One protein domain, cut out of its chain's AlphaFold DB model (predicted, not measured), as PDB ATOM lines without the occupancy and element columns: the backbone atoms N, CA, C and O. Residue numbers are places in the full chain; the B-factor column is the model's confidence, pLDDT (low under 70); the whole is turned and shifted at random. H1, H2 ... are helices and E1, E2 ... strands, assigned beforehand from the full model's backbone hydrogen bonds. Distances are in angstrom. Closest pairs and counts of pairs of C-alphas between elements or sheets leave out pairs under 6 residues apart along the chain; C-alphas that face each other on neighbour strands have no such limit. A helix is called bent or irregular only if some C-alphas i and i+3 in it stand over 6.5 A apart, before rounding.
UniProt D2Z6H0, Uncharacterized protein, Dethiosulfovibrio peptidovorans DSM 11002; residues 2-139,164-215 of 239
ATOM      1  N   ARG A   2      -8.057  20.042  28.839       83.00
ATOM      2  CA  ARG A   2      -7.827  18.589  28.914       83.00
ATOM      3  C   ARG A   2      -7.612  18.060  27.501       83.00
ATOM      4  O   ARG A   2      -8.253  18.571  26.586       83.00
ATOM      5  N   ALA A   3      -6.775  17.044  27.317       87.25
ATOM      6  CA  ALA A   3      -6.621  16.393  26.016       87.25
ATOM      7  C   ALA A   3      -7.100  14.944  26.038       87.25
ATOM      8  O   ALA A   3      -6.956  14.251  27.044       87.25
ATOM      9  N   ILE A   4      -7.677  14.494  24.927       88.56
ATOM     10  CA  ILE A   4      -8.120  13.112  24.730       88.56
ATOM     11  C   ILE A   4      -7.231  12.454  23.692       88.56
ATOM     12  O   ILE A   4      -7.025  12.997  22.606       88.56
ATOM     13  N   HIS A   5      -6.747  11.263  24.016       92.06
ATOM     14  CA  HIS A   5      -5.835  10.501  23.179       92.06
ATOM     15  C   HIS A   5      -6.355   9.084  22.963       92.06
ATOM     16  O   HIS A   5      -7.005   8.498  23.829       92.06
ATOM     17  N   LEU A   6      -6.017   8.530  21.801       93.81
ATOM     18  CA  LEU A   6      -6.067   7.101  21.531       93.81
ATOM     19  C   LEU A   6      -4.679   6.477  21.648       93.81
ATOM     20  O   LEU A   6      -3.696   7.028  21.143       93.81
ATOM     21  N   SER A   7      -4.646   5.296  22.254       95.31
ATOM     22  CA  SER A   7      -3.526   4.357  22.228       95.31
ATOM     23  C   SER A   7      -4.002   2.998  21.727       95.31
ATOM     24  O   SER A   7      -5.188   2.689  21.832       95.31
ATOM     25  N   PHE A   8      -3.099   2.187  21.185       95.56
ATOM     26  CA  PHE A   8      -3.411   0.841  20.721       95.56
ATOM     27  C   PHE A   8      -2.462  -0.163  21.376       95.56
ATOM     28  O   PHE A   8      -1.294   0.130  21.620       95.56
ATOM     29  N   GLY A   9      -2.989  -1.332  21.715       92.81
ATOM     30  CA  GLY A   9      -2.233  -2.427  22.310       92.81
ATOM     31  C   GLY A   9      -3.141  -3.630  22.498       92.81
ATOM     32  O   GLY A   9      -4.353  -3.467  22.602       92.81
ATOM     33  N   GLU A  10      -2.592  -4.844  22.505       90.12
ATOM     34  CA  GLU A  10      -3.401  -6.069  22.660       90.12
ATOM     35  C   GLU A  10      -4.597  -6.123  21.680       90.12
ATOM     36  O   GLU A  10      -5.705  -6.510  22.055       90.12
ATOM     37  N   ARG A  11      -4.410  -5.650  20.437       91.25
ATOM     38  CA  ARG A  11      -5.470  -5.553  19.412       91.25
ATOM     39  C   ARG A  11      -6.703  -4.744  19.839       91.25
ATOM     40  O   ARG A  11      -7.804  -4.958  19.344       91.25
ATOM     41  N   THR A  12      -6.535  -3.815  20.772       93.50
ATOM     42  CA  THR A  12      -7.617  -2.997  21.317       93.50
ATOM     43  C   THR A  12      -7.212  -1.532  21.293       93.50
ATOM     44  O   THR A  12      -6.097  -1.162  21.662       93.50
ATOM     45  N   PHE A  13      -8.135  -0.676  20.859       95.06
ATOM     46  CA  PHE A  13      -7.984   0.765  21.010       95.06
ATOM     47  C   PHE A  13      -8.406   1.184  22.410       95.06
ATOM     48  O   PHE A  13      -9.429   0.742  22.929       95.06
ATOM     49  N   TYR A  14      -7.637   2.085  22.999       93.19
ATOM     50  CA  TYR A  14      -7.862   2.604  24.331       93.19
ATOM     51  C   TYR A  14      -7.953   4.120  24.293       93.19
ATOM     52  O   TYR A  14      -7.038   4.795  23.821       93.19
ATOM     53  N   LEU A  15      -9.043   4.652  24.831       91.62
ATOM     54  CA  LEU A  15      -9.256   6.080  24.997       91.62
ATOM     55  C   LEU A  15      -8.791   6.512  26.385       91.62
ATOM     56  O   LEU A  15      -9.141   5.885  27.386       91.62
ATOM     57  N   TRP A  16      -8.030   7.593  26.470       89.31
ATOM     58  CA  TRP A  16      -7.571   8.117  27.751       89.31
ATOM     59  C   TRP A  16      -7.407   9.630  27.715       89.31
ATOM     60  O   TRP A  16      -7.468  10.262  26.658       89.31
ATOM     61  N   ARG A  17      -7.260  10.213  28.905       86.31
ATOM     62  CA  ARG A  17      -7.248  11.659  29.110       86.31
ATOM     63  C   ARG A  17      -5.924  12.116  29.696       86.31
ATOM     64  O   ARG A  17      -5.430  11.538  30.659       86.31
ATOM     65  N   GLU A  18      -5.411  13.206  29.156       86.12
ATOM     66  CA  GLU A  18      -4.336  13.986  29.744       86.12
ATOM     67  C   GLU A  18      -4.926  15.214  30.444       86.12
ATOM     68  O   GLU A  18      -5.703  15.975  29.854       86.12
ATOM     69  N   GLU A  19      -4.565  15.396  31.712       77.31
ATOM     70  CA  GLU A  19      -4.981  16.540  32.519       77.31
ATOM     71  C   GLU A  19      -3.781  17.360  32.992       77.31
ATOM     72  O   GLU A  19      -2.693  16.803  33.176       77.31
ATOM     73  N   PRO A  20      -3.986  18.667  33.233       66.06
ATOM     74  CA  PRO A  20      -2.989  19.516  33.854       66.06
ATOM     75  C   PRO A  20      -2.546  18.976  35.208       66.06
ATOM     76  O   PRO A  20      -3.335  18.421  35.971       66.06
ATOM     77  N   ARG A  21      -1.244  19.113  35.470       60.50
ATOM     78  CA  ARG A  21      -0.538  18.526  36.611       60.50
ATOM     79  C   ARG A  21      -1.217  18.819  37.949       60.50
ATOM     80  O   ARG A  21      -1.126  19.941  38.422       60.50
ATOM     81  N   GLU A  22      -1.674  17.769  38.634       43.47
ATOM     82  CA  GLU A  22      -1.625  17.746  40.106       43.47
ATOM     83  C   GLU A  22      -1.104  16.440  40.727       43.47
ATOM     84  O   GLU A  22      -0.648  16.490  41.863       43.47
ATOM     85  N   LYS A  23      -1.058  15.294  40.027       42.44
ATOM     86  CA  LYS A  23      -0.370  14.057  40.476       42.44
ATOM     87  C   LYS A  23      -0.379  12.986  39.373       42.44
ATOM     88  O   LYS A  23      -1.186  13.100  38.448       42.44
ATOM     89  N   PRO A  24       0.498  11.957  39.432       41.56
ATOM     90  CA  PRO A  24       0.432  10.816  38.521       41.56
ATOM     91  C   PRO A  24      -0.983  10.243  38.522       41.56
ATOM     92  O   PRO A  24      -1.596  10.105  39.580       41.56
ATOM     93  N   GLN A  25      -1.493   9.989  37.320       51.19
ATOM     94  CA  GLN A  25      -2.890   9.692  37.020       51.19
ATOM     95  C   GLN A  25      -3.401   8.506  37.853       51.19
ATOM     96  O   GLN A  25      -3.302   7.333  37.477       51.19
ATOM     97  N   SER A  26      -3.964   8.817  39.019       37.25
ATOM     98  CA  SER A  26      -4.741   7.875  39.816       37.25
ATOM     99  C   SER A  26      -5.918   7.392  38.965       37.25
ATOM    100  O   SER A  26      -6.363   8.135  38.084       37.25
ATOM    101  N   PRO A  27      -6.390   6.143  39.119       40.34
ATOM    102  CA  PRO A  27      -7.523   5.693  38.337       40.34
ATOM    103  C   PRO A  27      -8.703   6.631  38.537       40.34
ATOM    104  O   PRO A  27      -9.166   6.782  39.662       40.34
ATOM    105  N   ASP A  28      -9.157   7.274  37.461       50.62
ATOM    106  CA  ASP A  28     -10.331   8.132  37.511       50.62
ATOM    107  C   ASP A  28     -11.572   7.304  37.129       50.62
ATOM    108  O   ASP A  28     -11.854   7.123  35.938       50.62
ATOM    109  N   PRO A  29     -12.345   6.785  38.105       46.69
ATOM    110  CA  PRO A  29     -13.602   6.091  37.829       46.69
ATOM    111  C   PRO A  29     -14.647   7.016  37.180       46.69
ATOM    112  O   PRO A  29     -15.662   6.542  36.666       46.69
ATOM    113  N   THR A  30     -14.411   8.333  37.168       49.53
ATOM    114  CA  THR A  30     -15.264   9.339  36.531       49.53
ATOM    115  C   THR A  30     -14.875   9.640  35.080       49.53
ATOM    116  O   THR A  30     -15.599  10.382  34.416       49.53
ATOM    117  N   LEU A  31     -13.845   8.982  34.521       54.69
ATOM    118  CA  LEU A  31     -13.469   9.101  33.103       54.69
ATOM    119  C   LEU A  31     -14.670   8.852  32.171       54.69
ATOM    120  O   LEU A  31     -14.872   9.583  31.205       54.69
ATOM    121  N   ARG A  32     -15.542   7.893  32.525       53.56
ATOM    122  CA  ARG A  32     -16.838   7.705  31.856       53.56
ATOM    123  C   ARG A  32     -17.727   8.948  31.965       53.56
ATOM    124  O   ARG A  32     -18.206   9.431  30.951       53.56
ATOM    125  N   LYS A  33     -17.954   9.469  33.176       50.19
ATOM    126  CA  LYS A  33     -18.869  10.598  33.439       50.19
ATOM    127  C   LYS A  33     -18.461  11.872  32.689       50.19
ATOM    128  O   LYS A  33     -19.335  12.617  32.264       50.19
ATOM    129  N   HIS A  34     -17.164  12.087  32.481       49.47
ATOM    130  CA  HIS A  34     -16.648  13.270  31.789       49.47
ATOM    131  C   HIS A  34     -16.542  13.123  30.265       49.47
ATOM    132  O   HIS A  34     -16.526  14.136  29.579       49.47
ATOM    133  N   LEU A  35     -16.534  11.897  29.725       52.44
ATOM    134  CA  LEU A  35     -16.816  11.656  28.300       52.44
ATOM    135  C   LEU A  35     -18.326  11.737  27.999       52.44
ATOM    136  O   LEU A  35     -18.723  12.057  26.886       52.44
ATOM    137  N   VAL A  36     -19.164  11.464  29.008       44.47
ATOM    138  CA  VAL A  36     -20.638  11.462  28.937       44.47
ATOM    139  C   VAL A  36     -21.253  12.863  28.962       44.47
ATOM    140  O   VAL A  36     -22.405  12.997  28.558       44.47
ATOM    141  N   GLN A  37     -20.523  13.920  29.338       45.69
ATOM    142  CA  GLN A  37     -21.054  15.297  29.305       45.69
ATOM    143  C   GLN A  37     -21.269  15.876  27.891       45.69
ATOM    144  O   GLN A  37     -21.553  17.059  27.755       45.69
ATOM    145  N   GLY A  38     -21.278  15.012  26.872       47.34
ATOM    146  CA  GLY A  38     -21.668  15.326  25.508       47.34
ATOM    147  C   GLY A  38     -20.471  15.796  24.701       47.34
ATOM    148  O   GLY A  38     -19.709  16.626  25.168       47.34
ATOM    149  N   GLU A  39     -20.298  15.217  23.508       56.59
ATOM    150  CA  GLU A  39     -19.987  15.922  22.244       56.59
ATOM    151  C   GLU A  39     -19.187  15.042  21.265       56.59
ATOM    152  O   GLU A  39     -19.488  15.055  20.071       56.59
ATOM    153  N   LEU A  40     -18.287  14.164  21.732       57.50
ATOM    154  CA  LEU A  40     -17.503  13.280  20.841       57.50
ATOM    155  C   LEU A  40     -18.129  11.901  20.608       57.50
ATOM    156  O   LEU A  40     -18.261  11.473  19.466       57.50
ATOM    157  N   PHE A  41     -18.529  11.205  21.671       58.94
ATOM    158  CA  PHE A  41     -19.114   9.862  21.606       58.94
ATOM    159  C   PHE A  41     -19.757   9.523  22.958       58.94
ATOM    160  O   PHE A  41     -19.229   9.906  24.001       58.94
ATOM    161  N   GLN A  42     -20.900   8.829  22.953       59.78
ATOM    162  CA  GLN A  42     -21.530   8.345  24.183       59.78
ATOM    163  C   GLN A  42     -20.970   6.961  24.527       59.78
ATOM    164  O   GLN A  42     -21.342   5.995  23.861       59.78
ATOM    165  N   PRO A  43     -20.113   6.822  25.558       58.75
ATOM    166  CA  PRO A  43     -19.566   5.523  25.917       58.75
ATOM    167  C   PRO A  43     -20.685   4.543  26.243       58.75
ATOM    168  O   PRO A  43     -21.601   4.852  27.016       58.75
ATOM    169  N   SER A  44     -20.606   3.337  25.678       62.06
ATOM    170  CA  SER A  44     -21.589   2.304  25.971       62.06
ATOM    171  C   SER A  44     -21.617   2.032  27.483       62.06
ATOM    172  O   SER A  44     -20.585   2.024  28.166       62.06
ATOM    173  N   ARG A  45     -22.814   1.796  28.052       57.00
ATOM    174  CA  ARG A  45     -23.031   1.611  29.511       57.00
ATOM    175  C   ARG A  45     -22.127   0.529  30.147       57.00
ATOM    176  O   ARG A  45     -22.023   0.458  31.371       57.00
ATOM    177  N   ARG A  46     -21.443  -0.294  29.342       61.44
ATOM    178  CA  ARG A  46     -20.587  -1.422  29.744       61.44
ATOM    179  C   ARG A  46     -19.060  -1.160  29.684       61.44
ATOM    180  O   ARG A  46     -18.315  -2.081  29.995       61.44
ATOM    181  N   MET A  47     -18.563   0.032  29.331       73.38
ATOM    182  CA  MET A  47     -17.110   0.286  29.124       73.38
ATOM    183  C   MET A  47     -16.261   0.471  30.397       73.38
ATOM    184  O   MET A  47     -16.068   1.590  30.858       73.38
ATOM    185  N   THR A  48     -15.764  -0.571  31.061       81.56
ATOM    186  CA  THR A  48     -15.024  -0.397  32.337       81.56
ATOM    187  C   THR A  48     -13.601   0.115  32.119       81.56
ATOM    188  O   THR A  48     -12.876  -0.424  31.293       81.56
ATOM    189  N   ALA A  49     -13.208   1.155  32.866       85.19
ATOM    190  CA  ALA A  49     -11.841   1.661  32.836       85.19
ATOM    191  C   ALA A  49     -10.880   0.620  33.418       85.19
ATOM    192  O   ALA A  49     -11.157   0.024  34.459       85.19
ATOM    193  N   VAL A  50      -9.746   0.430  32.755       87.62
ATOM    194  CA  VAL A  50      -8.683  -0.487  33.171       87.62
ATOM    195  C   VAL A  50      -7.382   0.281  33.348       87.62
ATOM    196  O   VAL A  50      -7.213   1.376  32.810       87.62
ATOM    197  N   LYS A  51      -6.450  -0.282  34.118       88.94
ATOM    198  CA  LYS A  51      -5.085   0.240  34.189       88.94
ATOM    199  C   LYS A  51      -4.249  -0.321  33.043       88.94
ATOM    200  O   LYS A  51      -4.296  -1.521  32.764       88.94
ATOM    201  N   ARG A  52      -3.494   0.558  32.385       90.50
ATOM    202  CA  ARG A  52      -2.488   0.208  31.377       90.50
ATOM    203  C   ARG A  52      -1.248   1.069  31.562       90.50
ATOM    204  O   ARG A  52      -1.344   2.217  31.994       90.50
ATOM    205  N   THR A  53      -0.095   0.503  31.231       91.94
ATOM    206  CA  THR A  53       1.177   1.222  31.237       91.94
ATOM    207  C   THR A  53       1.412   1.830  29.863       91.94
ATOM    208  O   THR A  53       1.398   1.123  28.855       91.94
ATOM    209  N   LEU A  54       1.615   3.146  29.826       92.31
ATOM    210  CA  LEU A  54       2.006   3.878  28.629       92.31
ATOM    211  C   LEU A  54       3.418   4.430  28.804       92.31
ATOM    212  O   LEU A  54       3.740   5.044  29.820       92.31
ATOM    213  N   TRP A  55       4.237   4.246  27.779       93.44
ATOM    214  CA  TRP A  55       5.571   4.813  27.666       93.44
ATOM    215  C   TRP A  55       5.481   6.187  27.023       93.44
ATOM    216  O   TRP A  55       5.302   6.312  25.811       93.44
ATOM    217  N   LEU A  56       5.576   7.227  27.847       92.62
ATOM    218  CA  LEU A  56       5.407   8.611  27.412       92.62
ATOM    219  C   LEU A  56       6.723   9.388  27.533       92.62
ATOM    220  O   LEU A  56       7.545   9.071  28.400       92.62
ATOM    221  N   PRO A  57       6.933  10.425  26.699       92.31
ATOM    222  CA  PRO A  57       8.059  11.330  26.859       92.31
ATOM    223  C   PRO A  57       8.042  11.983  28.243       92.31
ATOM    224  O   PRO A  57       7.043  12.567  28.661       92.31
ATOM    225  N   ALA A  58       9.166  11.914  28.942       91.06
ATOM    226  CA  ALA A  58       9.346  12.461  30.276       91.06
ATOM    227  C   ALA A  58      10.706  13.145  30.400       91.06
ATOM    228  O   ALA A  58      11.684  12.750  29.764       91.06
ATOM    229  N   ARG A  59      10.774  14.164  31.258       90.69
ATOM    230  CA  ARG A  59      12.031  14.777  31.702       90.69
ATOM    231  C   ARG A  59      12.171  14.539  33.203       90.69
ATOM    232  O   ARG A  59      11.441  15.117  34.010       90.69
ATOM    233  N   GLY A  60      13.087  13.648  33.586       85.44
ATOM    234  CA  GLY A  60      13.089  13.055  34.929       85.44
ATOM    235  C   GLY A  60      11.883  12.126  35.114       85.44
ATOM    236  O   GLY A  60      11.594  11.324  34.236       85.44
ATOM    237  N   SER A  61      11.159  12.255  36.226       83.00
ATOM    238  CA  SER A  61       9.931  11.494  36.520       83.00
ATOM    239  C   SER A  61       8.640  12.213  36.107       83.00
ATOM    240  O   SER A  61       7.546  11.802  36.491       83.00
ATOM    241  N   VAL A  62       8.751  13.312  35.352       86.50
ATOM    242  CA  VAL A  62       7.614  14.170  35.006       86.50
ATOM    243  C   VAL A  62       7.293  14.031  33.517       86.50
ATOM    244  O   VAL A  62       8.182  14.284  32.695       86.50
ATOM    245  N   PRO A  63       6.049  13.668  33.148       88.38
ATOM    246  CA  PRO A  63       5.653  13.580  31.750       88.38
ATOM    247  C   PRO A  63       5.693  14.965  31.090       88.38
ATOM    248  O   PRO A  63       5.368  15.990  31.707       88.38
ATOM    249  N   VAL A  64       6.123  14.988  29.829       89.88
ATOM    250  CA  VAL A  64       6.072  16.172  28.968       89.88
ATOM    251  C   VAL A  64       4.643  16.297  28.434       89.88
ATOM    252  O   VAL A  64       4.146  15.322  27.867       89.88
ATOM    253  N   PRO A  65       3.976  17.452  28.603       90.25
ATOM    254  CA  PRO A  65       2.603  17.612  28.144       90.25
ATOM    255  C   PRO A  65       2.516  17.556  26.615       90.25
ATOM    256  O   PRO A  65       3.413  18.040  25.918       90.25
ATOM    257  N   SER A  66       1.422  17.017  26.074       88.12
ATOM    258  CA  SER A  66       1.228  16.943  24.619       88.12
ATOM    259  C   SER A  66       0.957  18.309  23.977       88.12
ATOM    260  O   SER A  66       0.992  18.438  22.753       88.12
ATOM    261  N   SER A  67       0.615  19.315  24.788       86.62
ATOM    262  CA  SER A  67       0.352  20.697  24.381       86.62
ATOM    263  C   SER A  67       0.739  21.664  25.505       86.62
ATOM    264  O   SER A  67       0.436  21.372  26.664       86.62
ATOM    265  N   PRO A  68       1.302  22.849  25.197       86.12
ATOM    266  CA  PRO A  68       1.559  23.895  26.193       86.12
ATOM    267  C   PRO A  68       0.305  24.343  26.962       86.12
ATOM    268  O   PRO A  68       0.401  24.831  28.080       86.12
ATOM    269  N   LEU A  69      -0.889  24.140  26.391       85.62
ATOM    270  CA  LEU A  69      -2.165  24.469  27.037       85.62
ATOM    271  C   LEU A  69      -2.514  23.543  28.216       85.62
ATOM    272  O   LEU A  69      -3.438  23.840  28.972       85.62
ATOM    273  N   LEU A  70      -1.828  22.404  28.346       83.44
ATOM    274  CA  LEU A  70      -2.068  21.413  29.399       83.44
ATOM    275  C   LEU A  70      -1.151  21.611  30.610       83.44
ATOM    276  O   LEU A  70      -1.351  20.958  31.625       83.44
ATOM    277  N   GLY A  71      -0.176  22.514  30.540       82.75
ATOM    278  CA  GLY A  71       0.682  22.860  31.668       82.75
ATOM    279  C   GLY A  71       2.119  23.132  31.255       82.75
ATOM    280  O   GLY A  71       2.505  22.957  30.098       82.75
ATOM    281  N   ASP A  72       2.918  23.539  32.235       83.25
ATOM    282  CA  ASP A  72       4.292  23.955  31.995       83.25
ATOM    283  C   ASP A  72       5.188  22.794  31.564       83.25
ATOM    284  O   ASP A  72       5.144  21.681  32.112       83.25
ATOM    285  N   GLU A  73       6.089  23.070  30.626       82.31
ATOM    286  CA  GLU A  73       7.134  22.118  30.275       82.31
ATOM    287  C   GLU A  73       7.984  21.759  31.509       82.31
ATOM    288  O   GLU A  73       8.393  22.639  32.268       82.31
ATOM    289  N   PRO A  74       8.284  20.467  31.731       84.44
ATOM    290  CA  PRO A  74       9.232  20.083  32.768       84.44
ATOM    291  C   PRO A  74      10.654  20.551  32.422       84.44
ATOM    292  O   PRO A  74      10.981  20.758  31.247       84.44
ATOM    293  N   ASP A  75      11.493  20.686  33.459       86.81
ATOM    294  CA  ASP A  75      12.855  21.242  33.401       86.81
ATOM    295  C   ASP A  75      13.632  20.810  32.147       86.81
ATOM    296  O   ASP A  75      14.017  19.648  31.997       86.81
ATOM    297  N   ARG A  76      13.877  21.783  31.261       87.50
ATOM    298  CA  ARG A  76      14.562  21.612  29.972       87.50
ATOM    299  C   ARG A  76      16.007  21.131  30.108       87.50
ATOM    300  O   ARG A  76      16.545  20.616  29.134       87.50
ATOM    301  N   ARG A  77      16.629  21.267  31.286       89.75
ATOM    302  CA  ARG A  77      17.990  20.768  31.549       89.75
ATOM    303  C   ARG A  77      18.038  19.242  31.643       89.75
ATOM    304  O   ARG A  77      19.095  18.652  31.436       89.75
ATOM    305  N   LYS A  78      16.913  18.589  31.951       89.81
ATOM    306  CA  LYS A  78      16.817  17.126  32.011       89.81
ATOM    307  C   LYS A  78      16.567  16.554  30.616       89.81
ATOM    308  O   LYS A  78      15.723  17.048  29.870       89.81
ATOM    309  N   LYS A  79      17.265  15.464  30.285       93.25
ATOM    310  CA  LYS A  79      17.091  14.742  29.016       93.25
ATOM    311  C   LYS A  79      15.664  14.198  28.895       93.25
ATOM    312  O   LYS A  79      15.128  13.647  29.856       93.25
ATOM    313  N   THR A  80      15.082  14.319  27.704       92.94
ATOM    314  CA  THR A  80      13.818  13.658  27.370       92.94
ATOM    315  C   THR A  80      14.067  12.168  27.134       92.94
ATOM    316  O   THR A  80      14.871  11.804  26.276       92.94
ATOM    317  N   ILE A  81      13.376  11.317  27.888       92.75
ATOM    318  CA  ILE A  81      13.395   9.851  27.769       92.75
ATOM    319  C   ILE A  81      11.962   9.319  27.693       92.75
ATOM    320  O   ILE A  81      11.026  10.029  28.054       92.75
ATOM    321  N   LEU A  82      11.775   8.076  27.252       92.06
ATOM    322  CA  LEU A  82      10.508   7.378  27.469       92.06
ATOM    323  C   LEU A  82      10.500   6.803  28.885       92.06
ATOM    324  O   LEU A  82      11.438   6.107  29.271       92.06
ATOM    325  N   ALA A  83       9.448   7.095  29.643       91.31
ATOM    326  CA  ALA A  83       9.237   6.557  30.982       91.31
ATOM    327  C   ALA A  83       7.845   5.910  31.087       91.31
ATOM    328  O   ALA A  83       6.915   6.363  30.411       91.31
ATOM    329  N   PRO A  84       7.687   4.861  31.912       92.12
ATOM    330  CA  PRO A  84       6.415   4.175  32.069       92.12
ATOM    331  C   PRO A  84       5.485   4.948  33.011       92.12
ATOM    332  O   PRO A  84       5.869   5.335  34.115       92.12
ATOM    333  N   PHE A  85       4.228   5.118  32.605       89.88
ATOM    334  CA  PHE A  85       3.174   5.719  33.418       89.88
ATOM    335  C   PHE A  85       1.942   4.813  33.450       89.88
ATOM    336  O   PHE A  85       1.435   4.403  32.408       89.88
ATOM    337  N   SER A  86       1.436   4.517  34.651       89.19
ATOM    338  CA  SER A  86       0.221   3.712  34.830       89.19
ATOM    339  C   SER A  86      -1.029   4.588  34.756       89.19
ATOM    340  O   SER A  86      -1.372   5.299  35.706       89.19
ATOM    341  N   LEU A  87      -1.729   4.535  33.626       87.06
ATOM    342  CA  LEU A  87      -2.885   5.382  33.346       87.06
ATOM    343  C   LEU A  87      -4.182   4.584  33.434       87.06
ATOM    344  O   LEU A  87      -4.204   3.371  33.218       87.06
ATOM    345  N   SER A  88      -5.278   5.274  33.748       86.38
ATOM    346  CA  SER A  88      -6.609   4.710  33.530       86.38
ATOM    347  C   SER A  88      -7.060   4.979  32.111       86.38
ATOM    348  O   SER A  88      -7.107   6.125  31.673       86.38
ATOM    349  N   VAL A  89      -7.411   3.905  31.420       88.69
ATOM    350  CA  VAL A  89      -7.786   3.926  30.015       88.69
ATOM    351  C   VAL A  89      -9.115   3.206  29.819       88.69
ATOM    352  O   VAL A  89      -9.473   2.311  30.589       88.69
ATOM    353  N   LEU A  90      -9.861   3.591  28.792       89.44
ATOM    354  CA  LEU A  90     -11.123   2.967  28.413       89.44
ATOM    355  C   LEU A  90     -10.922   2.117  27.160       89.44
ATOM    356  O   LEU A  90     -10.644   2.688  26.106       89.44
ATOM    357  N   PRO A  91     -11.074   0.784  27.242       91.25
ATOM    358  CA  PRO A  91     -11.051  -0.059  26.056       91.25
ATOM    359  C   PRO A  91     -12.273   0.246  25.188       91.25
ATOM    360  O   PRO A  91     -13.400   0.291  25.688       91.25
ATOM    361  N   LEU A  92     -12.041   0.444  23.895       90.56
ATOM    362  CA  LEU A  92     -13.071   0.652  22.887       90.56
ATOM    363  C   LEU A  92     -13.340  -0.665  22.164       90.56
ATOM    364  O   LEU A  92     -12.434  -1.262  21.580       90.56
ATOM    365  N   LYS A  93     -14.596  -1.111  22.177       90.12
ATOM    366  CA  LYS A  93     -15.050  -2.206  21.316       90.12
ATOM    367  C   LYS A  93     -15.256  -1.690  19.898       90.12
ATOM    368  O   LYS A  93     -15.372  -0.489  19.669       90.12
ATOM    369  N   THR A  94     -15.412  -2.604  18.946       91.75
ATOM    370  CA  THR A  94     -15.701  -2.253  17.549       91.75
ATOM    371  C   THR A  94     -16.911  -1.327  17.408       91.75
ATOM    372  O   THR A  94     -16.840  -0.371  16.645       91.75
ATOM    373  N   GLN A  95     -18.001  -1.560  18.152       88.81
ATOM    374  CA  GLN A  95     -19.164  -0.664  18.111       88.81
ATOM    375  C   GLN A  95     -18.813   0.741  18.619       88.81
ATOM    376  O   GLN A  95     -19.195   1.714  17.983       88.81
ATOM    377  N   ASP A  96     -18.031   0.853  19.700       88.56
ATOM    378  CA  ASP A  96     -17.607   2.150  20.240       88.56
ATOM    379  C   ASP A  96     -16.710   2.901  19.225       88.56
ATOM    380  O   ASP A  96     -16.835   4.110  19.051       88.56
ATOM    381  N   LEU A  97     -15.834   2.181  18.505       90.62
ATOM    382  CA  LEU A  97     -15.024   2.741  17.413       90.62
ATOM    383  C   LEU A  97     -15.881   3.196  16.228       90.62
ATOM    384  O   LEU A  97     -15.639   4.274  15.689       90.62
ATOM    385  N   GLN A  98     -16.880   2.399  15.837       90.56
ATOM    386  CA  GLN A  98     -17.828   2.772  14.790       90.56
ATOM    387  C   GLN A  98     -18.584   4.045  15.168       90.56
ATOM    388  O   GLN A  98     -18.619   4.980  14.377       90.56
ATOM    389  N   ASP A  99     -19.119   4.119  16.382       86.38
ATOM    390  CA  ASP A  99     -19.883   5.276  16.849       86.38
ATOM    391  C   ASP A  99     -19.012   6.544  16.943       86.38
ATOM    392  O   ASP A  99     -19.491   7.651  16.682       86.38
ATOM    393  N   LEU A 100     -17.727   6.393  17.291       85.75
ATOM    394  CA  LEU A 100     -16.761   7.492  17.339       85.75
ATOM    395  C   LEU A 100     -16.375   7.995  15.938       85.75
ATOM    396  O   LEU A 100     -16.268   9.205  15.734       85.75
ATOM    397  N   PHE A 101     -16.162   7.090  14.977       89.56
ATOM    398  CA  PHE A 101     -15.589   7.409  13.662       89.56
ATOM    399  C   PHE A 101     -16.567   7.351  12.485       89.56
ATOM    400  O   PHE A 101     -16.157   7.555  11.346       89.56
ATOM    401  N   GLN A 102     -17.861   7.140  12.726       82.88
ATOM    402  CA  GLN A 102     -18.897   7.267  11.691       82.88
ATOM    403  C   GLN A 102     -19.100   8.711  11.194       82.88
ATOM    404  O   GLN A 102     -19.854   8.931  10.253       82.88
ATOM    405  N   ARG A 103     -18.491   9.699  11.858       79.38
ATOM    406  CA  ARG A 103     -18.612  11.126  11.534       79.38
ATOM    407  C   ARG A 103     -17.568  11.544  10.498       79.38
ATOM    408  O   ARG A 103     -16.448  11.042  10.515       79.38
ATOM    409  N   ASP A 104     -17.893  12.537   9.673       77.44
ATOM    410  CA  ASP A 104     -16.954  13.089   8.684       77.44
ATOM    411  C   ASP A 104     -15.855  13.966   9.298       77.44
ATOM    412  O   ASP A 104     -14.757  14.099   8.752       77.44
ATOM    413  N   SER A 105     -16.108  14.562  10.452       80.31
ATOM    414  CA  SER A 105     -15.109  15.329  11.180       80.31
ATOM    415  C   SER A 105     -15.219  15.048  12.670       80.31
ATOM    416  O   SER A 105     -16.280  14.709  13.204       80.31
ATOM    417  N   LEU A 106     -14.076  15.162  13.344       82.44
ATOM    418  CA  LEU A 106     -14.029  15.233  14.792       82.44
ATOM    419  C   LEU A 106     -13.887  16.700  15.158       82.44
ATOM    420  O   LEU A 106     -12.805  17.274  15.059       82.44
ATOM    421  N   GLU A 107     -14.997  17.300  15.554       77.44
ATOM    422  CA  GLU A 107     -15.035  18.686  15.991       77.44
ATOM    423  C   GLU A 107     -15.312  18.746  17.485       77.44
ATOM    424  O   GLU A 107     -16.068  17.947  18.041       77.44
ATOM    425  N   VAL A 108     -14.654  19.702  18.131       74.69
ATOM    426  CA  VAL A 108     -14.877  20.024  19.532       74.69
ATOM    427  C   VAL A 108     -15.563  21.381  19.583       74.69
ATOM    428  O   VAL A 108     -14.976  22.362  19.118       74.69
ATOM    429  N   PRO A 109     -16.772  21.460  20.152       70.50
ATOM    430  CA  PRO A 109     -17.449  22.725  20.364       70.50
ATOM    431  C   PRO A 109     -16.584  23.741  21.130       70.50
ATOM    432  O   PRO A 109     -15.848  23.375  22.061       70.50
ATOM    433  N   PRO A 110     -16.641  25.033  20.755       72.25
ATOM    434  CA  PRO A 110     -15.925  26.086  21.466       72.25
ATOM    435  C   PRO A 110     -16.298  26.141  22.955       72.25
ATOM    436  O   PRO A 110     -17.442  25.913  23.332       72.25
ATOM    437  N   GLY A 111     -15.336  26.487  23.816       71.50
ATOM    438  CA  GLY A 111     -15.579  26.703  25.252       71.50
ATOM    439  C   GLY A 111     -15.560  25.447  26.134       71.50
ATOM    440  O   GLY A 111     -15.556  25.563  27.354       71.50
ATOM    441  N   THR A 112     -15.448  24.255  25.549       73.44
ATOM    442  CA  THR A 112     -15.394  22.967  26.279       73.44
ATOM    443  C   THR A 112     -14.092  22.744  27.048       73.44
ATOM    444  O   THR A 112     -14.012  21.909  27.949       73.44
ATOM    445  N   GLY A 113     -13.033  23.467  26.674       78.19
ATOM    446  CA  GLY A 113     -11.698  23.263  27.224       78.19
ATOM    447  C   GLY A 113     -11.082  21.907  26.851       78.19
ATOM    448  O   GLY A 113     -10.183  21.439  27.558       78.19
ATOM    449  N   LEU A 114     -11.578  21.271  25.785       80.12
ATOM    450  CA  LEU A 114     -11.163  19.955  25.316       80.12
ATOM    451  C   LEU A 114     -10.270  20.062  24.074       80.12
ATOM    452  O   LEU A 114     -10.542  20.824  23.152       80.12
ATOM    453  N   ILE A 115      -9.200  19.272  24.043       85.19
ATOM    454  CA  ILE A 115      -8.266  19.176  22.921       85.19
ATOM    455  C   ILE A 115      -8.280  17.735  22.410       85.19
ATOM    456  O   ILE A 115      -8.092  16.788  23.176       85.19
ATOM    457  N   LEU A 116      -8.461  17.551  21.106       87.19
ATOM    458  CA  LEU A 116      -8.297  16.241  20.483       87.19
ATOM    459  C   LEU A 116      -6.833  15.990  20.148       87.19
ATOM    460  O   LEU A 116      -6.215  16.735  19.386       87.19
ATOM    461  N   GLY A 117      -6.290  14.900  20.679       88.88
ATOM    462  CA  GLY A 117      -4.976  14.412  20.304       88.88
ATOM    463  C   GLY A 117      -4.905  14.069  18.815       88.88
ATOM    464  O   GLY A 117      -5.891  13.690  18.174       88.88
ATOM    465  N   ARG A 118      -3.698  14.145  18.243       92.75
ATOM    466  CA  ARG A 118      -3.457  13.764  16.839       92.75
ATOM    467  C   ARG A 118      -3.837  12.307  16.547       92.75
ATOM    468  O   ARG A 118      -4.182  11.996  15.412       92.75
ATOM    469  N   SER A 119      -3.815  11.432  17.555       95.00
ATOM    470  CA  SER A 119      -4.220  10.029  17.417       95.00
ATOM    471  C   SER A 119      -5.698   9.840  17.083       95.00
ATOM    472  O   SER A 119      -6.025   8.876  16.401       95.00
ATOM    473  N   LEU A 120      -6.574  10.772  17.464       93.31
ATOM    474  CA  LEU A 120      -7.999  10.716  17.118       93.31
ATOM    475  C   LEU A 120      -8.200  10.994  15.625       93.31
ATOM    476  O   LEU A 120      -8.823  10.207  14.920       93.31
ATOM    477  N   HIS A 121      -7.596  12.067  15.119       93.25
ATOM    478  CA  HIS A 121      -7.638  12.408  13.696       93.25
ATOM    479  C   HIS A 121      -6.964  11.345  12.826       93.25
ATOM    480  O   HIS A 121      -7.453  11.015  11.747       93.25
ATOM    481  N   TRP A 122      -5.853  10.780  13.304       96.81
ATOM    482  CA  TRP A 122      -5.209   9.652  12.643       96.81
ATOM    483  C   TRP A 122      -6.143   8.432  12.591       96.81
ATOM    484  O   TRP A 122      -6.319   7.851  11.523       96.81
ATOM    485  N   GLY A 123      -6.809   8.110  13.708       96.56
ATOM    486  CA  GLY A 123      -7.799   7.033  13.790       96.56
ATOM    487  C   GLY A 123      -8.964   7.214  12.817       96.56
ATOM    488  O   GLY A 123      -9.330   6.261  12.139       96.56
ATOM    489  N   LEU A 124      -9.472   8.443  12.652       95.31
ATOM    490  CA  LEU A 124     -10.512   8.751  11.662       95.31
ATOM    491  C   LEU A 124     -10.059   8.418  10.230       95.31
ATOM    492  O   LEU A 124     -10.818   7.835   9.458       95.31
ATOM    493  N   ARG A 125      -8.814   8.753   9.864       96.88
ATOM    494  CA  ARG A 125      -8.264   8.419   8.537       96.88
ATOM    495  C   ARG A 125      -8.096   6.913   8.342       96.88
ATOM    496  O   ARG A 125      -8.436   6.416   7.273       96.88
ATOM    497  N   LEU A 126      -7.631   6.192   9.365       97.81
ATOM    498  CA  LEU A 126      -7.581   4.727   9.332       97.81
ATOM    499  C   LEU A 126      -8.980   4.137   9.129       97.81
ATOM    500  O   LEU A 126      -9.161   3.254   8.295       97.81
ATOM    501  N   PHE A 127      -9.977   4.649   9.851       96.56
ATOM    502  CA  PHE A 127     -11.347   4.156   9.767       96.56
ATOM    503  C   PHE A 127     -11.963   4.394   8.384       96.56
ATOM    504  O   PHE A 127     -12.672   3.534   7.872       96.56
ATOM    505  N   ARG A 128     -11.635   5.520   7.738       95.81
ATOM    506  CA  ARG A 128     -12.006   5.800   6.341       95.81
ATOM    507  C   ARG A 128     -11.367   4.829   5.358       95.81
ATOM    508  O   ARG A 128     -12.069   4.314   4.494       95.81
ATOM    509  N   LEU A 129     -10.070   4.547   5.505       97.25
ATOM    510  CA  LEU A 129      -9.395   3.546   4.677       97.25
ATOM    511  C   LEU A 129     -10.079   2.181   4.818       97.25
ATOM    512  O   LEU A 129     -10.459   1.581   3.819       97.25
ATOM    513  N   VAL A 130     -10.318   1.727   6.051       97.88
ATOM    514  CA  VAL A 130     -11.023   0.462   6.309       97.88
ATOM    515  C   VAL A 130     -12.451   0.485   5.756       97.88
ATOM    516  O   VAL A 130     -12.896  -0.494   5.165       97.88
ATOM    517  N   GLY A 131     -13.171   1.597   5.906       95.81
ATOM    518  CA  GLY A 131     -14.510   1.775   5.349       95.81
ATOM    519  C   GLY A 131     -14.534   1.617   3.828       95.81
ATOM    520  O   GLY A 131     -15.414   0.930   3.312       95.81
ATOM    521  N   ASN A 132     -13.539   2.176   3.134       96.19
ATOM    522  CA  ASN A 132     -13.375   2.026   1.689       96.19
ATOM    523  C   ASN A 132     -13.078   0.575   1.298       96.19
ATOM    524  O   ASN A 132     -13.723   0.062   0.389       96.19
ATOM    525  N   LEU A 133     -12.175  -0.106   2.016       97.75
ATOM    526  CA  LEU A 133     -11.889  -1.528   1.780       97.75
ATOM    527  C   LEU A 133     -13.149  -2.378   1.927       97.75
ATOM    528  O   LEU A 133     -13.424  -3.232   1.093       97.75
ATOM    529  N   ILE A 134     -13.950  -2.114   2.961       96.44
ATOM    530  CA  ILE A 134     -15.198  -2.845   3.174       96.44
ATOM    531  C   ILE A 134     -16.223  -2.534   2.074       96.44
ATOM    532  O   ILE A 134     -16.908  -3.440   1.615       96.44
ATOM    533  N   ALA A 135     -16.351  -1.272   1.654       95.31
ATOM    534  CA  ALA A 135     -17.276  -0.877   0.589       95.31
ATOM    535  C   ALA A 135     -16.917  -1.490  -0.774       95.31
ATOM    536  O   ALA A 135     -17.804  -1.712  -1.590       95.31
ATOM    537  N   GLN A 136     -15.633  -1.762  -1.002       96.38
ATOM    538  CA  GLN A 136     -15.118  -2.412  -2.206       96.38
ATOM    539  C   GLN A 136     -15.069  -3.942  -2.100       96.38
ATOM    540  O   GLN A 136     -14.630  -4.590  -3.043       96.38
ATOM    541  N   GLU A 137     -15.477  -4.518  -0.962       96.31
ATOM    542  CA  GLU A 137     -15.318  -5.951  -0.664       96.31
ATOM    543  C   GLU A 137     -13.856  -6.433  -0.782       96.31
ATOM    544  O   GLU A 137     -13.571  -7.604  -1.021       96.31
ATOM    545  N   SER A 138     -12.907  -5.517  -0.562       97.25
ATOM    546  CA  SER A 138     -11.460  -5.728  -0.660       97.25
ATOM    547  C   SER A 138     -10.910  -6.372   0.613       97.25
ATOM    548  O   SER A 138     -10.076  -5.815   1.335       97.25
ATOM    549  N   TYR A 139     -11.433  -7.548   0.934       97.38
ATOM    550  CA  TYR A 139     -11.035  -8.339   2.086       97.38
ATOM    551  C   TYR A 139     -11.318  -9.815   1.850       97.38
ATOM    552  O   TYR A 139     -12.236 -10.192   1.125       97.38
ATOM    553  N   ARG A 164      -0.377   2.420  -0.780       98.00
ATOM    554  CA  ARG A 164       0.083   3.817  -0.636       98.00
ATOM    555  C   ARG A 164      -0.631   4.555   0.502       98.00
ATOM    556  O   ARG A 164      -0.019   5.323   1.246       98.00
ATOM    557  N   ALA A 165      -1.937   4.335   0.667       97.62
ATOM    558  CA  ALA A 165      -2.698   4.930   1.764       97.62
ATOM    559  C   ALA A 165      -2.260   4.389   3.137       97.62
ATOM    560  O   ALA A 165      -2.170   5.158   4.100       97.62
ATOM    561  N   MET A 166      -1.967   3.088   3.239       98.19
ATOM    562  CA  MET A 166      -1.428   2.474   4.454       98.19
ATOM    563  C   MET A 166      -0.024   2.998   4.775       98.19
ATOM    564  O   MET A 166       0.244   3.328   5.932       98.19
ATOM    565  N   GLU A 167       0.844   3.138   3.774       98.19
ATOM    566  CA  GLU A 167       2.180   3.722   3.924       98.19
ATOM    567  C   GLU A 167       2.109   5.135   4.501       98.19
ATOM    568  O   GLU A 167       2.724   5.424   5.529       98.19
ATOM    569  N   HIS A 168       1.255   5.985   3.934       98.00
ATOM    570  CA  HIS A 168       1.082   7.352   4.419       98.00
ATOM    571  C   HIS A 168       0.503   7.418   5.849       98.00
ATOM    572  O   HIS A 168       0.833   8.299   6.658       98.00
ATOM    573  N   LEU A 169      -0.362   6.463   6.212       98.12
ATOM    574  CA  LEU A 169      -0.813   6.300   7.595       98.12
ATOM    575  C   LEU A 169       0.343   5.901   8.520       98.12
ATOM    576  O   LEU A 169       0.449   6.463   9.612       98.12
ATOM    577  N   ALA A 170       1.206   4.974   8.107       98.19
ATOM    578  CA  ALA A 170       2.349   4.528   8.896       98.19
ATOM    579  C   ALA A 170       3.386   5.645   9.107       98.19
ATOM    580  O   ALA A 170       3.846   5.846  10.232       98.19
ATOM    581  N   GLU A 171       3.696   6.429   8.071       97.81
ATOM    582  CA  GLU A 171       4.601   7.588   8.150       97.81
ATOM    583  C   GLU A 171       4.116   8.641   9.151       97.81
ATOM    584  O   GLU A 171       4.899   9.242   9.889       97.81
ATOM    585  N   SER A 172       2.800   8.854   9.198       97.31
ATOM    586  CA  SER A 172       2.176   9.853  10.063       97.31
ATOM    587  C   SER A 172       1.740   9.311  11.426       97.31
ATOM    588  O   SER A 172       1.068  10.039  12.162       97.31
ATOM    589  N   LEU A 173       2.101   8.066  11.774       97.38
ATOM    590  CA  LEU A 173       1.643   7.364  12.974       97.38
ATOM    591  C   LEU A 173       2.059   8.089  14.271       97.38
ATOM    592  O   LEU A 173       3.243   8.119  14.625       97.38
ATOM    593  N   PRO A 174       1.098   8.619  15.055       96.12
ATOM    594  CA  PRO A 174       1.388   9.237  16.343       96.12
ATOM    595  C   PRO A 174       2.048   8.261  17.321       96.12
ATOM    596  O   PRO A 174       1.525   7.177  17.573       96.12
ATOM    597  N   GLY A 175       3.147   8.678  17.958       93.19
ATOM    598  CA  GLY A 175       3.874   7.842  18.926       93.19
ATOM    599  C   GLY A 175       3.007   7.321  20.080       93.19
ATOM    600  O   GLY A 175       3.214   6.208  20.548       93.19
ATOM    601  N   VAL A 176       1.971   8.071  20.475       93.69
ATOM    602  CA  VAL A 176       1.006   7.657  21.507       93.69
ATOM    603  C   VAL A 176       0.226   6.388  21.147       93.69
ATOM    604  O   VAL A 176      -0.127   5.620  22.045       93.69
ATOM    605  N   LEU A 177       0.009   6.110  19.855       95.88
ATOM    606  CA  LEU A 177      -0.629   4.866  19.417       95.88
ATOM    607  C   LEU A 177       0.274   3.655  19.628       95.88
ATOM    608  O   LEU A 177      -0.245   2.604  19.960       95.88
ATOM    609  N   ARG A 178       1.598   3.846  19.572       93.50
ATOM    610  CA  ARG A 178       2.610   2.827  19.881       93.50
ATOM    611  C   ARG A 178       3.080   2.848  21.330       93.50
ATOM    612  O   ARG A 178       4.032   2.163  21.647       93.50
ATOM    613  N   SER A 179       2.492   3.658  22.209       93.19
ATOM    614  CA  SER A 179       3.048   3.866  23.558       93.19
ATOM    615  C   SER A 179       2.700   2.765  24.561       93.19
ATOM    616  O   SER A 179       3.314   2.697  25.626       93.19
ATOM    617  N   MET A 180       1.714   1.918  24.267       92.00
ATOM    618  CA  MET A 180       1.261   0.892  25.202       92.00
ATOM    619  C   MET A 180       2.164  -0.339  25.133       92.00
ATOM    620  O   MET A 180       2.425  -0.862  24.053       92.00
ATOM    621  N   ALA A 181       2.612  -0.825  26.290       84.06
ATOM    622  CA  ALA A 181       3.394  -2.053  26.385       84.06
ATOM    623  C   ALA A 181       2.942  -2.913  27.563       84.06
ATOM    624  O   ALA A 181       2.440  -2.404  28.567       84.06
ATOM    625  N   LEU A 182       3.164  -4.221  27.432       72.94
ATOM    626  CA  LEU A 182       2.900  -5.212  28.478       72.94
ATOM    627  C   LEU A 182       4.102  -5.464  29.395       72.94
ATOM    628  O   LEU A 182       3.944  -6.081  30.441       72.94
ATOM    629  N   GLY A 183       5.291  -4.988  29.015       72.56
ATOM    630  CA  GLY A 183       6.539  -5.241  29.730       72.56
ATOM    631  C   GLY A 183       7.196  -3.995  30.321       72.56
ATOM    632  O   GLY A 183       6.721  -2.868  30.182       72.56
ATOM    633  N   GLU A 184       8.349  -4.222  30.946       81.25
ATOM    634  CA  GLU A 184       9.176  -3.200  31.608       81.25
ATOM    635  C   GLU A 184      10.037  -2.370  30.645       81.25
ATOM    636  O   GLU A 184      10.802  -1.513  31.083       81.25
ATOM    637  N   LYS A 185       9.918  -2.600  29.334       86.50
ATOM    638  CA  LYS A 185      10.656  -1.868  28.302       86.50
ATOM    639  C   LYS A 185       9.706  -1.092  27.389       86.50
ATOM    640  O   LYS A 185       8.567  -1.534  27.194       86.50
ATOM    641  N   PRO A 186      10.169   0.030  26.804       86.62
ATOM    642  CA  PRO A 186       9.431   0.700  25.750       86.62
ATOM    643  C   PRO A 186       9.120  -0.272  24.602       86.62
ATOM    644  O   PRO A 186       9.957  -1.113  24.273       86.62
ATOM    645  N   PRO A 187       7.941  -0.168  23.980       86.88
ATOM    646  CA  PRO A 187       7.596  -0.970  22.814       86.88
ATOM    647  C   PRO A 187       8.416  -0.526  21.590       86.88
ATOM    648  O   PRO A 187       8.495   0.663  21.280       86.88
ATOM    649  N   GLU A 188       8.992  -1.489  20.867       86.69
ATOM    650  CA  GLU A 188       9.876  -1.259  19.706       86.69
ATOM    651  C   GLU A 188       9.243  -1.719  18.379       86.69
ATOM    652  O   GLU A 188       9.925  -2.131  17.445       86.69
ATOM    653  N   ILE A 189       7.913  -1.656  18.276       86.50
ATOM    654  CA  ILE A 189       7.189  -2.129  17.088       86.50
ATOM    655  C   ILE A 189       7.344  -1.113  15.934       86.50
ATOM    656  O   ILE A 189       7.062   0.086  16.121       86.50
ATOM    657  N   PRO A 190       7.747  -1.553  14.723       93.75
ATOM    658  CA  PRO A 190       7.785  -0.698  13.542       93.75
ATOM    659  C   PRO A 190       6.423  -0.055  13.260       93.75
ATOM    660  O   PRO A 190       5.372  -0.660  13.463       93.75
ATOM    661  N   ALA A 191       6.428   1.194  12.783       95.56
ATOM    662  CA  ALA A 191       5.188   1.931  12.535       95.56
ATOM    663  C   ALA A 191       4.286   1.206  11.526       95.56
ATOM    664  O   ALA A 191       3.090   1.079  11.766       95.56
ATOM    665  N   MET A 192       4.883   0.665  10.460       97.31
ATOM    666  CA  MET A 192       4.175  -0.087   9.425       97.31
ATOM    667  C   MET A 192       3.434  -1.302   9.985       97.31
ATOM    668  O   MET A 192       2.246  -1.477   9.721       97.31
ATOM    669  N   ASP A 193       4.108  -2.119  10.795       95.00
ATOM    670  CA  ASP A 193       3.510  -3.338  11.344       95.00
ATOM    671  C   ASP A 193       2.357  -3.009  12.290       95.00
ATOM    672  O   ASP A 193       1.298  -3.631  12.228       95.00
ATOM    673  N   HIS A 194       2.520  -1.956  13.093       94.94
ATOM    674  CA  HIS A 194       1.467  -1.481  13.982       94.94
ATOM    675  C   HIS A 194       0.262  -0.922  13.210       94.94
ATOM    676  O   HIS A 194      -0.888  -1.175  13.571       94.94
ATOM    677  N   THR A 195       0.501  -0.187  12.120       97.94
ATOM    678  CA  THR A 195      -0.555   0.309  11.230       97.94
ATOM    679  C   THR A 195      -1.307  -0.838  10.560       97.94
ATOM    680  O   THR A 195      -2.538  -0.841  10.588       97.94
ATOM    681  N   ARG A 196      -0.598  -1.843  10.034       97.06
ATOM    682  CA  ARG A 196      -1.204  -3.037   9.430       97.06
ATOM    683  C   ARG A 196      -2.051  -3.820  10.434       97.06
ATOM    684  O   ARG A 196      -3.162  -4.244  10.103       97.06
ATOM    685  N   GLU A 197      -1.563  -3.979  11.664       95.44
ATOM    686  CA  GLU A 197      -2.309  -4.639  12.738       95.44
ATOM    687  C   GLU A 197      -3.587  -3.870  13.093       95.44
ATOM    688  O   GLU A 197      -4.656  -4.475  13.197       95.44
ATOM    689  N   MET A 198      -3.516  -2.541  13.216       97.69
ATOM    690  CA  MET A 198      -4.692  -1.707  13.476       97.69
ATOM    691  C   MET A 198      -5.718  -1.775  12.338       97.69
ATOM    692  O   MET A 198      -6.906  -1.926  12.618       97.69
ATOM    693  N   ILE A 199      -5.286  -1.712  11.071       98.06
ATOM    694  CA  ILE A 199      -6.180  -1.848   9.906       98.06
ATOM    695  C   ILE A 199      -6.884  -3.205   9.945       98.06
ATOM    696  O   ILE A 199      -8.110  -3.256   9.879       98.06
ATOM    697  N   SER A 200      -6.122  -4.289  10.119       96.81
ATOM    698  CA  SER A 200      -6.667  -5.653  10.160       96.81
ATOM    699  C   SER A 200      -7.645  -5.835  11.323       96.81
ATOM    700  O   SER A 200      -8.723  -6.390  11.147       96.81
ATOM    701  N   THR A 201      -7.312  -5.295  12.498       96.69
ATOM    702  CA  THR A 201      -8.156  -5.356  13.702       96.69
ATOM    703  C   THR A 201      -9.484  -4.623  13.506       96.69
ATOM    704  O   THR A 201     -10.545  -5.143  13.857       96.69
ATOM    705  N   VAL A 202      -9.448  -3.407  12.953       97.62
ATOM    706  CA  VAL A 202     -10.666  -2.618  12.720       97.62
ATOM    707  C   VAL A 202     -11.515  -3.256  11.622       97.62
ATOM    708  O   VAL A 202     -12.729  -3.356  11.789       97.62
ATOM    709  N   LEU A 203     -10.897  -3.727  10.537       98.00
ATOM    710  CA  LEU A 203     -11.589  -4.390   9.433       98.00
ATOM    711  C   LEU A 203     -12.309  -5.660   9.895       98.00
ATOM    712  O   LEU A 203     -13.522  -5.772   9.702       98.00
ATOM    713  N   ASP A 204     -11.595  -6.565  10.568       97.19
ATOM    714  CA  ASP A 204     -12.161  -7.805  11.104       97.19
ATOM    715  C   ASP A 204     -13.331  -7.522  12.051       97.19
ATOM    716  O   ASP A 204     -14.433  -8.054  11.876       97.19
ATOM    717  N   GLY A 205     -13.135  -6.595  12.992       95.56
ATOM    718  CA  GLY A 205     -14.181  -6.182  13.916       95.56
ATOM    719  C   GLY A 205     -15.430  -5.661  13.199       95.56
ATOM    720  O   GLY A 205     -16.546  -6.061  13.540       95.56
ATOM    721  N   LEU A 206     -15.276  -4.775  12.209       95.94
ATOM    722  CA  LEU A 206     -16.413  -4.166  11.511       95.94
ATOM    723  C   LEU A 206     -17.175  -5.161  10.640       95.94
ATOM    724  O   LEU A 206     -18.407  -5.103  10.610       95.94
ATOM    725  N   ILE A 207     -16.483  -6.082   9.969       95.44
ATOM    726  CA  ILE A 207     -17.133  -7.147   9.200       95.44
ATOM    727  C   ILE A 207     -17.945  -8.034  10.145       95.44
ATOM    728  O   ILE A 207     -19.140  -8.231   9.925       95.44
ATOM    729  N   ARG A 208     -17.353  -8.485  11.257       93.56
ATOM    730  CA  ARG A 208     -18.060  -9.272  12.282       93.56
ATOM    731  C   ARG A 208     -19.279  -8.543  12.829       93.56
ATOM    732  O   ARG A 208     -20.349  -9.136  12.952       93.56
ATOM    733  N   LEU A 209     -19.145  -7.247  13.107       91.56
ATOM    734  CA  LEU A 209     -20.243  -6.414  13.583       91.56
ATOM    735  C   LEU A 209     -21.384  -6.334  12.558       91.56
ATOM    736  O   LEU A 209     -22.545  -6.480  12.940       91.56
ATOM    737  N   ARG A 210     -21.077  -6.159  11.266       89.25
ATOM    738  CA  ARG A 210     -22.080  -6.165  10.184       89.25
ATOM    739  C   ARG A 210     -22.770  -7.518  10.061       89.25
ATOM    740  O   ARG A 210     -23.997  -7.568  10.045       89.25
ATOM    741  N   LEU A 211     -21.998  -8.602  10.044       86.94
ATOM    742  CA  LEU A 211     -22.540  -9.953   9.939       86.94
ATOM    743  C   LEU A 211     -23.416 -10.304  11.162       86.94
ATOM    744  O   LEU A 211     -24.438 -10.963  11.008       86.94
ATOM    745  N   SER A 212     -23.080  -9.817  12.365       82.44
ATOM    746  CA  SER A 212     -23.880 -10.049  13.583       82.44
ATOM    747  C   SER A 212     -25.248  -9.347  13.584       82.44
ATOM    748  O   SER A 212     -26.151  -9.753  14.315       82.44
ATOM    749  N   LYS A 213     -25.406  -8.293  12.769       76.19
ATOM    750  CA  LYS A 213     -26.651  -7.526  12.604       76.19
ATOM    751  C   LYS A 213     -27.522  -8.039  11.445       76.19
ATOM    752  O   LYS A 213     -28.624  -7.530  11.257       76.19
ATOM    753  N   GLY A 214     -27.042  -9.011  10.664       61.81
ATOM    754  CA  GLY A 214     -27.771  -9.586   9.531       61.81
ATOM    755  C   GLY A 214     -28.943 -10.492   9.949       61.81
ATOM    756  O   GLY A 214     -28.997 -10.954  11.092       61.81
ATOM    757  N   PRO A 215     -29.897 -10.770   9.039       55.81
ATOM    758  CA  PRO A 215     -30.970 -11.724   9.304       55.81
ATOM    759  C   PRO A 215     -30.380 -13.112   9.589       55.81
ATOM    760  O   PRO A 215     -29.587 -13.626   8.801       55.81
TER     761      PRO A 215
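Overview. This is residues 2 to 139 and 164 to 215 of the 239 residues of an uncharacterized protein of Dethiosulfovibrio peptidovorans DSM 11002 (UniProt D2Z6H0). A strongly twisted five-stranded sheet is joined by a cluster of mostly crossed helices, H2, H3, H4 and H6, while short H1 and H5 lie on its opposite faces. The long, bent hairpin of E3 and E4 reaches out at one end of the elongated outline, and residues 210 to 215 stick out at the other. The printed part has 190 residues, with six named helices and five named strands in the order E1 E2 H1 E3 E4 H2 E5 H3 H4 H5 H6. The mixed sheet runs E3 E4 E2 E1 E5, and the class is mixed, helices and strands. The whole is compact, with a radius of gyration of the C-alphas of 17.0 A and spans of 58 by 36 by 30 A.

Along the chain. E1, residues 2 to 9, spans 22.7 A from C-alpha 2 at (-7.827, 18.589, 28.914). E2 is residues 12 to 18, 19.2 A, and H1 residues 31 to 35. E3, residues 50 to 59, spans 25.8 A and bends by 54 degrees at residue 55. E4, residues 80 to 92, spans 30.2 A and bends by 72 degrees at residue 88. H2 is residues 94 to 101, E5 residues 114 to 116, and H3 residues 118 to 135, 25.9 A. H4 is residues 164 to 171 and H5 residues 175 to 178. H6, residues 191 to 212, spans 31.5 A and ends at C-alpha 212 (-23.880, -10.049, 13.583).

Arrangement. Hairpin E1 and E2 is antiparallel, with N 5 and O 16 at 2.9 A. E4 pairs with E2 over residues 90 to 92, antiparallel, with N 90 and O 15 at 2.8 A. Over residues 80 to 89 it pairs with E3, a hairpin, with N 54 and O 85 at 2.9 A. Edge strand E5 is parallel to E1, with N 4 and O 115 at 2.9 A. E2, H1, E3 and E4, H2, E5 are split strand-helix-strand units, with other strands between their two strands, and both crossovers are right-handed. H1 lies over E2 at a height over the sheet of 9.5 A; H5, at 5.2 A, lies over none of the strands. H3 only grazes the sheet with residues 118 to 123. H3 and H6 touch at a steep tilt of 54 degrees, closest at C-alphas 130 and 203, 5.8 A. H4 touches H6, closest at C-alphas 170 and 192, 5.0 A. H2 touches H6, closest at C-alphas 94 and 205, 5.6 A. Every O i to N i+4 pair is within hydrogen-bond range in H1, H2, H3, H4 and H6; H5 is too short for one.

Size, cuts and confidence. The C-alphas of Arg 77 and Pro 215, the two farthest apart, are 62.8 A apart. Residues 140 to 163 are not printed; C-alphas 139 and 164 are 16.7 A apart across the cut. The links E2 to H1, H1 to E3, E3 to E4, H2 to E5 and H5 to H6 are long. Mean pLDDT of the printed part is 84.3; residues 20 to 46 and 214 to 215 are under 70.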